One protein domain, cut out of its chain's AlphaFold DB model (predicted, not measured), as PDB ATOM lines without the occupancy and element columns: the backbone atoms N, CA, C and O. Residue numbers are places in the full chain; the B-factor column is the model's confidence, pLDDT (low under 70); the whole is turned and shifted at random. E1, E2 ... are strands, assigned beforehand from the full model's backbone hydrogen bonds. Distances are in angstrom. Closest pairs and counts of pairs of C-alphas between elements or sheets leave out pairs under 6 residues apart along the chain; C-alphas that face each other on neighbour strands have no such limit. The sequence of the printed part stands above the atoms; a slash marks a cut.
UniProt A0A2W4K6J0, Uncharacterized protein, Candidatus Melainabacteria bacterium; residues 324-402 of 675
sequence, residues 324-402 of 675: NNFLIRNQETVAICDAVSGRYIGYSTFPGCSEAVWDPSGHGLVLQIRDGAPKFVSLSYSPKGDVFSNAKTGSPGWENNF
ATOM      1  N   ASN A 324     155.791 214.470 215.665       93.38
ATOM      2  CA  ASN A 324     155.030 215.711 215.796       93.38
ATOM      3  C   ASN A 324     153.563 215.565 215.376       93.38
ATOM      4  O   ASN A 324     152.736 216.374 215.785       93.38
ATOM      5  N   ASN A 325     153.227 214.539 214.594       95.00
ATOM      6  CA  ASN A 325     151.889 214.318 214.065       95.00
ATOM      7  C   ASN A 325     151.483 212.843 214.163       95.00
ATOM      8  O   ASN A 325     152.318 211.948 214.232       95.00
ATOM      9  N   PHE A 326     150.180 212.602 214.096       96.19
ATOM     10  CA  PHE A 326     149.579 211.305 213.839       96.19
ATOM     11  C   PHE A 326     148.903 211.294 212.477       96.19
ATOM     12  O   PHE A 326     148.157 212.211 212.130       96.19
ATOM     13  N   LEU A 327     149.091 210.198 211.759       95.75
ATOM     14  CA  LEU A 327     148.185 209.735 210.724       95.75
ATOM     15  C   LEU A 327     147.077 208.939 211.414       95.75
ATOM     16  O   LEU A 327     147.373 207.977 212.111       95.75
ATOM     17  N   ILE A 328     145.815 209.324 211.235       94.75
ATOM     18  CA  ILE A 328     144.652 208.562 211.710       94.75
ATOM     19  C   ILE A 328     143.743 208.311 210.515       94.75
ATOM     20  O   ILE A 328     143.360 209.246 209.807       94.75
ATOM     21  N   ARG A 329     143.393 207.048 210.269       91.69
ATOM     22  CA  ARG A 329     142.693 206.652 209.042       91.69
ATOM     23  C   ARG A 329     141.615 205.609 209.282       91.69
ATOM     24  O   ARG A 329     141.780 204.713 210.102       91.69
ATOM     25  N   ASN A 330     140.536 205.692 208.513       85.19
ATOM     26  CA  ASN A 330     139.565 204.611 208.346       85.19
ATOM     27  C   ASN A 330     139.481 204.221 206.853       85.19
ATOM     28  O   ASN A 330     140.334 204.618 206.066       85.19
ATOM     29  N   GLN A 331     138.472 203.442 206.453       74.94
ATOM     30  CA  GLN A 331     138.339 202.929 205.076       74.94
ATOM     31  C   GLN A 331     138.208 204.009 203.983       74.94
ATOM     32  O   GLN A 331     138.419 203.720 202.805       74.94
ATOM     33  N   GLU A 332     137.815 205.231 204.345       77.69
ATOM     34  CA  GLU A 332     137.531 206.296 203.376       77.69
ATOM     35  C   GLU A 332     138.268 207.594 203.675       77.69
ATOM     36  O   GLU A 332     138.502 208.385 202.765       77.69
ATOM     37  N   THR A 333     138.598 207.848 204.937       87.75
ATOM     38  CA  THR A 333     139.116 209.129 205.409       87.75
ATOM     39  C   THR A 333     140.508 208.961 205.977       87.75
ATOM     40  O   THR A 333     140.750 208.097 206.819       87.75
ATOM     41  N   VAL A 334     141.396 209.854 205.552       92.06
ATOM     42  CA  VAL A 334     142.743 210.014 206.088       92.06
ATOM     43  C   VAL A 334     142.830 211.393 206.731       92.06
ATOM     44  O   VAL A 334     142.539 212.401 206.082       92.06
ATOM     45  N   ALA A 335     143.211 211.436 208.003       92.56
ATOM     46  CA  ALA A 335     143.317 212.651 208.794       92.56
ATOM     47  C   ALA A 335     144.708 212.769 209.420       92.56
ATOM     48  O   ALA A 335     145.282 211.773 209.860       92.56
ATOM     49  N   ILE A 336     145.222 213.997 209.483       94.19
ATOM     50  CA  ILE A 336     146.455 214.330 210.194       94.19
ATOM     51  C   ILE A 336     146.099 215.090 211.467       94.19
ATOM     52  O   ILE A 336     145.300 216.033 211.443       94.19
ATOM     53  N   CYS A 337     146.692 214.674 212.576       93.00
ATOM     54  CA  CYS A 337     146.481 215.244 213.897       93.00
ATOM     55  C   CYS A 337     147.818 215.669 214.506       93.00
ATOM     56  O   CYS A 337     148.791 214.938 214.395       93.00
ATOM     57  N   ASP A 338     147.865 216.826 215.155       92.25
ATOM     58  CA  ASP A 338     149.042 217.279 215.897       92.25
ATOM     59  C   ASP A 338     149.227 216.417 217.157       92.25
ATOM     60  O   ASP A 338     148.321 216.306 217.984       92.25
ATOM     61  N   ALA A 339     150.399 215.807 217.325       93.44
ATOM     62  CA  ALA A 339     150.660 214.842 218.397       93.44
ATOM     63  C   ALA A 339     151.020 215.488 219.751       93.44
ATOM     64  O   ALA A 339     151.281 214.792 220.735       93.44
ATOM     65  N   VAL A 340     151.061 216.822 219.820       90.62
ATOM     66  CA  VAL A 340     151.272 217.570 221.070       90.62
ATOM     67  C   VAL A 340     149.936 218.021 221.654       90.62
ATOM     68  O   VAL A 340     149.680 217.849 222.839       90.62
ATOM     69  N   SER A 341     149.073 218.594 220.822       90.62
ATOM     70  CA  SER A 341     147.781 219.154 221.219       90.62
ATOM     71  C   SER A 341     146.602 218.211 220.996       90.62
ATOM     72  O   SER A 341     145.521 218.462 221.527       90.62
ATOM     73  N   GLY A 342     146.767 217.161 220.187       90.62
ATOM     74  CA  GLY A 342     145.698 216.232 219.814       90.62
ATOM     75  C   GLY A 342     144.653 216.834 218.877       90.62
ATOM     76  O   GLY A 342     143.557 216.287 218.733       90.62
ATOM     77  N   ARG A 343     144.952 217.981 218.253       90.44
ATOM     78  CA  ARG A 343     144.034 218.664 217.339       90.44
ATOM     79  C   ARG A 343     144.225 218.167 215.912       90.44
ATOM     80  O   ARG A 343     145.330 218.205 215.376       90.44
ATOM     81  N   TYR A 344     143.122 217.806 215.261       91.62
ATOM     82  CA  TYR A 344     143.115 217.558 213.823       91.62
ATOM     83  C   TYR A 344     143.514 218.815 213.054       91.62
ATOM     84  O   TYR A 344     142.911 219.877 213.224       91.62
ATOM     85  N   ILE A 345     144.526 218.672 212.205       90.31
ATOM     86  CA  ILE A 345     145.055 219.752 211.376       90.31
ATOM     87  C   ILE A 345     144.295 219.771 210.044       90.31
ATOM     88  O   ILE A 345     143.834 220.821 209.599       90.31
ATOM     89  N   GLY A 346     144.054 218.600 209.453       89.25
ATOM     90  CA  GLY A 346     143.239 218.472 208.249       89.25
ATOM     91  C   GLY A 346     142.958 217.025 207.873       89.25
ATOM     92  O   GLY A 346     143.559 216.093 208.410       89.25
ATOM     93  N   TYR A 347     142.043 216.842 206.927       91.06
ATOM     94  CA  TYR A 347     141.646 215.528 206.435       91.06
ATOM     95  C   TYR A 347     141.203 215.557 204.974       91.06
ATOM     96  O   TYR A 347     140.796 216.587 204.427       91.06
ATOM     97  N   SER A 348     141.250 214.388 204.344       90.31
ATOM     98  CA  SER A 348     140.762 214.166 202.987       90.31
ATOM     99  C   SER A 348     140.158 212.769 202.850       90.31
ATOM    100  O   SER A 348     140.477 211.854 203.612       90.31
ATOM    101  N   THR A 349     139.274 212.607 201.868       88.19
ATOM    102  CA  THR A 349     138.654 211.322 201.541       88.19
ATOM    103  C   THR A 349     139.358 210.665 200.360       88.19
ATOM    104  O   THR A 349     139.478 211.273 199.293       88.19
ATOM    105  N   PHE A 350     139.763 209.411 200.528       86.69
ATOM    106  CA  PHE A 350     140.370 208.565 199.506       86.69
ATOM    107  C   PHE A 350     139.600 207.237 199.434       86.69
ATOM    108  O   PHE A 350     139.997 206.263 200.075       86.69
ATOM    109  N   PRO A 351     138.480 207.178 198.686       79.00
ATOM    110  CA  PRO A 351     137.683 205.961 198.571       79.00
ATOM    111  C   PRO A 351     138.525 204.774 198.098       79.00
ATOM    112  O   PRO A 351     139.223 204.862 197.088       79.00
ATOM    113  N   GLY A 352     138.449 203.660 198.827       75.00
ATOM    114  CA  GLY A 352     139.223 202.458 198.525       75.00
ATOM    115  C   GLY A 352     140.665 202.484 199.035       75.00
ATOM    116  O   GLY A 352     141.401 201.558 198.721       75.00
ATOM    117  N   CYS A 353     141.086 203.482 199.816       85.75
ATOM    118  CA  CYS A 353     142.371 203.429 200.510       85.75
ATOM    119  C   CYS A 353     142.357 202.298 201.552       85.75
ATOM    120  O   CYS A 353     141.578 202.332 202.505       85.75
ATOM    121  N   SER A 354     143.194 201.278 201.359       81.94
ATOM    122  CA  SER A 354     143.326 200.164 202.308       81.94
ATOM    123  C   SER A 354     144.418 200.427 203.338       81.94
ATOM    124  O   SER A 354     144.259 200.089 204.511       81.94
ATOM    125  N   GLU A 355     145.513 201.055 202.911       87.25
ATOM    126  CA  GLU A 355     146.689 201.356 203.728       87.25
ATOM    127  C   GLU A 355     147.275 202.718 203.360       87.25
ATOM    128  O   GLU A 355     147.121 203.192 202.234       87.25
ATOM    129  N   ALA A 356     147.922 203.360 204.325       90.81
ATOM    130  CA  ALA A 356     148.608 204.629 204.146       90.81
ATOM    131  C   ALA A 356     149.829 204.633 205.060       90.81
ATOM    132  O   ALA A 356     149.686 204.282 206.228       90.81
ATOM    133  N   VAL A 357     150.982 205.022 204.521       91.38
ATOM    134  CA  VAL A 357     152.247 205.120 205.262       91.38
ATOM    135  C   VAL A 357     152.892 206.469 205.014       91.38
ATOM    136  O   VAL A 357     152.743 207.050 203.931       91.38
ATOM    137  N   TRP A 358     153.618 206.961 206.010       92.62
ATOM    138  CA  TRP A 358     154.432 208.161 205.873       92.62
ATOM    139  C   TRP A 358     155.578 207.952 204.887       92.62
ATOM    140  O   TRP A 358     156.165 206.871 204.789       92.62
ATOM    141  N   ASP A 359     155.913 209.015 204.164       88.75
ATOM    142  CA  ASP A 359     157.247 209.124 203.595       88.75
ATOM    143  C   ASP A 359     158.261 209.429 204.722       88.75
ATOM    144  O   ASP A 359     157.889 210.034 205.732       88.75
ATOM    145  N   PRO A 360     159.549 209.085 204.562       87.06
ATOM    146  CA  PRO A 360     160.558 209.323 205.594       87.06
ATOM    147  C   PRO A 360     160.695 210.784 206.045       87.06
ATOM    148  O   PRO A 360     161.094 211.044 207.178       87.06
ATOM    149  N   SER A 361     160.368 211.752 205.179       85.31
ATOM    150  CA  SER A 361     160.459 213.173 205.529       85.31
ATOM    151  C   SER A 361     159.280 213.683 206.363       85.31
ATOM    152  O   SER A 361     159.394 214.751 206.956       85.31
ATOM    153  N   GLY A 362     158.164 212.945 206.424       87.62
ATOM    154  CA  GLY A 362     156.928 213.385 207.078       87.62
ATOM    155  C   GLY A 362     156.146 214.459 206.307       87.62
ATOM    156  O   GLY A 362     155.159 214.996 206.823       87.62
ATOM    157  N   HIS A 363     156.557 214.781 205.077       86.75
ATOM    158  CA  HIS A 363     155.909 215.754 204.187       86.75
ATOM    159  C   HIS A 363     155.058 215.095 203.093       86.75
ATOM    160  O   HIS A 363     154.594 215.757 202.164       86.75
ATOM    161  N   GLY A 364     154.821 213.792 203.182       89.19
ATOM    162  CA  GLY A 364     154.003 213.052 202.241       89.19
ATOM    163  C   GLY A 364     153.498 211.728 202.799       89.19
ATOM    164  O   GLY A 364     153.983 211.213 203.803       89.19
ATOM    165  N   LEU A 365     152.505 211.174 202.111       91.25
ATOM    166  CA  LEU A 365     151.959 209.842 202.354       91.25
ATOM    167  C   LEU A 365     151.979 209.031 201.064       91.25
ATOM    168  O   LEU A 365     151.680 209.561 199.991       91.25
ATOM    169  N   VAL A 366     152.228 207.729 201.179       90.62
ATOM    170  CA  VAL A 366     151.946 206.756 200.119       90.62
ATOM    171  C   VAL A 366     150.691 205.982 200.501       90.62
ATOM    172  O   VAL A 366     150.644 205.324 201.536       90.62
ATOM    173  N   LEU A 367     149.658 206.088 199.670       89.81
ATOM    174  CA  LEU A 367     148.352 205.473 199.879       89.81
ATOM    175  C   LEU A 367     148.216 204.235 198.996       89.81
ATOM    176  O   LEU A 367     148.261 204.349 197.771       89.81
ATOM    177  N   GLN A 368     147.972 203.070 199.591       87.94
ATOM    178  CA  GLN A 368     147.530 201.895 198.852       87.94
ATOM    179  C   GLN A 368     146.052 202.055 198.509       87.94
ATOM    180  O   GLN A 368     145.197 202.089 199.398       87.94
ATOM    181  N   ILE A 369     145.748 202.129 197.216       84.69
ATOM    182  CA  ILE A 369     144.376 202.147 196.715       84.69
ATOM    183  C   ILE A 369     143.992 200.724 196.313       84.69
ATOM    184  O   ILE A 369     144.762 200.009 195.669       84.69
ATOM    185  N   ARG A 370     142.796 200.291 196.713       77.19
ATOM    186  CA  ARG A 370     142.221 199.002 196.333       77.19
ATOM    187  C   ARG A 370     142.164 198.920 194.812       77.19
ATOM    188  O   ARG A 370     141.670 199.845 194.170       77.19
ATOM    189  N   ASP A 371     142.628 197.802 194.259       70.31
ATOM    190  CA  ASP A 371     142.571 197.519 192.821       70.31
ATOM    191  C   ASP A 371     143.376 198.487 191.922       70.31
ATOM    192  O   ASP A 371     143.098 198.571 190.720       70.31
ATOM    193  N   GLY A 372     144.359 199.217 192.470       74.56
ATOM    194  CA  GLY A 372     145.178 200.165 191.711       74.56
ATOM    195  C   GLY A 372     146.570 200.413 192.298       74.56
ATOM    196  O   GLY A 372     146.880 199.991 193.411       74.56
ATOM    197  N   ALA A 373     147.398 201.121 191.526       78.88
ATOM    198  CA  ALA A 373     148.738 201.526 191.940       78.88
ATOM    199  C   ALA A 373     148.695 202.442 193.185       78.88
ATOM    200  O   ALA A 373     147.733 203.209 193.353       78.88
ATOM    201  N   PRO A 374     149.723 202.402 194.054       85.50
ATOM    202  CA  PRO A 374     149.836 203.316 195.174       85.50
ATOM    203  C   PRO A 374     149.899 204.769 194.704       85.50
ATOM    204  O   PRO A 374     150.461 205.094 193.659       85.50
ATOM    205  N   LYS A 375     149.344 205.670 195.509       85.62
ATOM    206  CA  LYS A 375     149.294 207.100 195.219       85.62
ATOM    207  C   LYS A 375     150.111 207.876 196.241       85.62
ATOM    208  O   LYS A 375     149.843 207.770 197.434       85.62
ATOM    209  N   PHE A 376     151.028 208.720 195.779       86.81
ATOM    210  CA  PHE A 376     151.684 209.693 196.651       86.81
ATOM    211  C   PHE A 376     150.833 210.950 196.826       86.81
ATOM    212  O   PHE A 376     150.255 211.480 195.871       86.81
ATOM    213  N   VAL A 377     150.767 211.427 198.064       87.75
ATOM    214  CA  VAL A 377     150.070 212.647 198.453       87.75
ATOM    215  C   VAL A 377     151.027 213.500 199.269       87.75
ATOM    216  O   VAL A 377     151.408 213.118 200.368       87.75
ATOM    217  N   SER A 378     151.402 214.658 198.728       85.44
ATOM    218  CA  SER A 378     152.209 215.642 199.453       85.44
ATOM    219  C   SER A 378     151.373 216.330 200.532       85.44
ATOM    220  O   SER A 378     150.189 216.626 200.325       85.44
ATOM    221  N   LEU A 379     152.014 216.583 201.668       86.81
ATOM    222  CA  LEU A 379     151.474 217.280 202.818       86.81
ATOM    223  C   LEU A 379     152.166 218.636 202.974       86.81
ATOM    224  O   LEU A 379     153.387 218.739 202.885       86.81
ATOM    225  N   SER A 380     151.388 219.684 203.234       82.12
ATOM    226  CA  SER A 380     151.904 221.030 203.478       82.12
ATOM    227  C   SER A 380     151.444 221.543 204.833       82.12
ATOM    228  O   SER A 380     150.270 221.808 205.058       82.12
ATOM    229  N   TYR A 381     152.379 221.756 205.751       77.56
ATOM    230  CA  TYR A 381     152.076 222.311 207.072       77.56
ATOM    231  C   TYR A 381     152.048 223.842 207.028       77.56
ATOM    232  O   TYR A 381     152.810 224.529 207.709       77.56
ATOM    233  N   SER A 382     151.200 224.404 206.161       67.56
ATOM    234  CA  SER A 382     151.077 225.856 206.043       67.56
ATOM    235  C   SER A 382     150.367 226.454 207.272       67.56
ATOM    236  O   SER A 382     149.454 225.830 207.820       67.56
ATOM    237  N   PRO A 383     150.664 227.712 207.660       57.44
ATOM    238  CA  PRO A 383     149.936 228.399 208.732       57.44
ATOM    239  C   PRO A 383     148.428 228.552 208.472       57.44
ATOM    240  O   PRO A 383     147.684 228.902 209.383       57.44
ATOM    241  N   LYS A 384     147.974 228.334 207.228       55.97
ATOM    242  CA  LYS A 384     146.562 228.411 206.824       55.97
ATOM    243  C   LYS A 384     145.777 227.121 207.108       55.97
ATOM    244  O   LYS A 384     144.560 227.147 206.982       55.97
ATOM    245  N   GLY A 385     146.444 226.038 207.522       55.59
ATOM    246  CA  GLY A 385     145.807 224.785 207.952       55.59
ATOM    247  C   GLY A 385     145.536 223.759 206.843       55.59
ATOM    248  O   GLY A 385     145.031 222.678 207.131       55.59
ATOM    249  N   ASP A 386     145.888 224.055 205.590       65.00
ATOM    250  CA  ASP A 386     145.669 223.142 204.462       65.00
ATOM    251  C   ASP A 386     146.759 222.065 204.398       65.00
ATOM    252  O   ASP A 386     147.773 222.244 203.727       65.00
ATOM    253  N   VAL A 387     146.550 220.946 205.098       80.81
ATOM    254  CA  VAL A 387     147.529 219.842 205.147       80.81
ATOM    255  C   VAL A 387     147.614 219.079 203.831       80.81
ATOM    256  O   VAL A 387     148.703 218.709 203.421       80.81
ATOM    257  N   PHE A 388     146.495 218.866 203.137       79.50
ATOM    258  CA  PHE A 388     146.488 218.233 201.816       79.50
ATOM    259  C   PHE A 388     146.119 219.253 200.739       79.50
ATOM    260  O   PHE A 388     145.364 220.195 200.987       79.50
ATOM    261  N   SER A 389     146.553 219.020 199.499       67.25
ATOM    262  CA  SER A 389     146.063 219.792 198.354       67.25
ATOM    263  C   SER A 389     144.542 219.604 198.199       67.25
ATOM    264  O   SER A 389     144.102 218.510 197.842       67.25
ATOM    265  N   ASN A 390     143.756 220.662 198.442       63.75
ATOM    266  CA  ASN A 390     142.280 220.683 198.438       63.75
ATOM    267  C   ASN A 390     141.591 219.924 199.597       63.75
ATOM    268  O   ASN A 390     140.445 219.494 199.449       63.75
ATOM    269  N   ALA A 391     142.267 219.738 200.737       68.56
ATOM    270  CA  ALA A 391     141.662 219.120 201.921       68.56
ATOM    271  C   ALA A 391     140.651 220.014 202.639       68.56
ATOM    272  O   ALA A 391     140.583 221.226 202.445       68.56
ATOM    273  N   LYS A 392     139.899 219.383 203.540       80.69
ATOM    274  CA  LYS A 392     139.159 220.083 204.585       80.69
ATOM    275  C   LYS A 392     140.087 220.295 205.784       80.69
ATOM    276  O   LYS A 392     140.820 219.389 206.179       80.69
ATOM    277  N   THR A 393     140.050 221.488 206.363       83.25
ATOM    278  CA  THR A 393     140.793 221.830 207.583       83.25
ATOM    279  C   THR A 393     140.084 221.285 208.821       83.25
ATOM    280  O   THR A 393     138.852 221.279 208.866       83.25
ATOM    281  N   GLY A 394     140.832 220.926 209.861       81.38
ATOM    282  CA  GLY A 394     140.253 220.479 211.130       81.38
ATOM    283  C   GLY A 394     139.818 219.012 211.131       81.38
ATOM    284  O   GLY A 394     140.367 218.189 210.402       81.38
ATOM    285  N   SER A 395     138.857 218.673 211.996       81.69
ATOM    286  CA  SER A 395     138.431 217.286 212.219       81.69
ATOM    287  C   SER A 395     137.510 216.748 211.115       81.69
ATOM    288  O   SER A 395     136.634 217.481 210.648       81.69
ATOM    289  N   PRO A 396     137.596 215.442 210.783       83.25
ATOM    290  CA  PRO A 396     136.566 214.714 210.039       83.25
ATOM    291  C   PRO A 396     135.157 214.742 210.650       83.25
ATOM    292  O   PRO A 396     134.209 214.320 209.987       83.25
ATOM    293  N   GLY A 397     135.009 215.210 211.894       77.62
ATOM    294  CA  GLY A 397     133.764 215.176 212.659       77.62
ATOM    295  C   GLY A 397     133.599 213.903 213.489       77.62
ATOM    296  O   GLY A 397     132.499 213.623 213.957       77.62
ATOM    297  N   TRP A 398     134.675 213.139 213.689       82.88
ATOM    298  CA  TRP A 398     134.671 211.902 214.471       82.88
ATOM    299  C   TRP A 398     134.288 212.109 215.942       82.88
ATOM    300  O   TRP A 398     133.643 211.250 216.535       82.88
ATOM    301  N   GLU A 399     134.569 213.284 216.501       71.81
ATOM    302  CA  GLU A 399     134.096 213.719 217.816       71.81
ATOM    303  C   GLU A 399     132.574 213.937 217.887       71.81
ATOM    304  O   GLU A 399     132.008 213.943 218.977       71.81
ATOM    305  N   ASN A 400     131.915 214.088 216.733       66.44
ATOM    306  CA  ASN A 400     130.485 214.377 216.597       66.44
ATOM    307  C   ASN A 400     129.699 213.219 215.955       66.44
ATOM    308  O   ASN A 400     128.529 213.394 215.601       66.44
ATOM    309  N   ASN A 401     130.323 212.055 215.757       66.25
ATOM    310  CA  ASN A 401     129.670 210.901 215.143       66.25
ATOM    311  C   ASN A 401     128.421 210.480 215.939       66.25
ATOM    312  O   ASN A 401     128.433 210.383 217.169       66.25
ATOM    313  N   PHE A 402     127.329 210.213 215.218       66.38
ATOM    314  CA  PHE A 402     126.051 209.834 215.812       66.38
ATOM    315  C   PHE A 402     126.142 208.447 216.459       66.38
ATOM    316  O   PHE A 402     126.324 207.439 215.778       66.38
TER     317      PHE A 402
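This is residues 324 to 402 of the 675 residues of an uncharacterized protein of Candidatus Melainabacteria bacterium (UniProt A0A2W4K6J0). Two small three-stranded sheets, E1-E2-E3 and E4-E5-E6, stand loosely and only partly face to face, nearest at E1 and E4, while residues 379 to 402 loop past E3 into a tail. Each is a meander, each strand the antiparallel neighbour of the one before. The 79 printed residues hold no named helix and six strands, E1 to E6 in chain order: all strand, though under half lie in them. The whole is compact, radius of gyration of the C-alphas 12.1 A, spanning 35 by 35 by 21 A.

From C-alpha 325 at (151.889, 214.318, 214.065), E1, residues 325 to 329, runs 13.0 A; E2, 333 to 338, 16.6 A; E3, 344 to 349, 14.5 A. E4, 353 to 358, runs 14.0 A; E5, 364 to 369, 15.6 A; E6, 375 to 378, 10.0 A, to (152.209, 215.642, 199.453).

Within hydrogen-bond range, find N 328 and O 335, 2.9 A, in hairpin E1 and E2; N 348 and O 334, 2.9 A, in E2 and E3; N 366 and O 357, 2.9 A, in E4 and E5; N 377 and O 365, 2.8 A, in E5 and E6. The closest C-alphas of E1 and E4, Arg 329 and Ala 356, are 7.9 A apart.

The printed part has no cut, and its five links are tight. Confidence is under 70 at residues 382 to 386, 389 to 391 and 400 to 402.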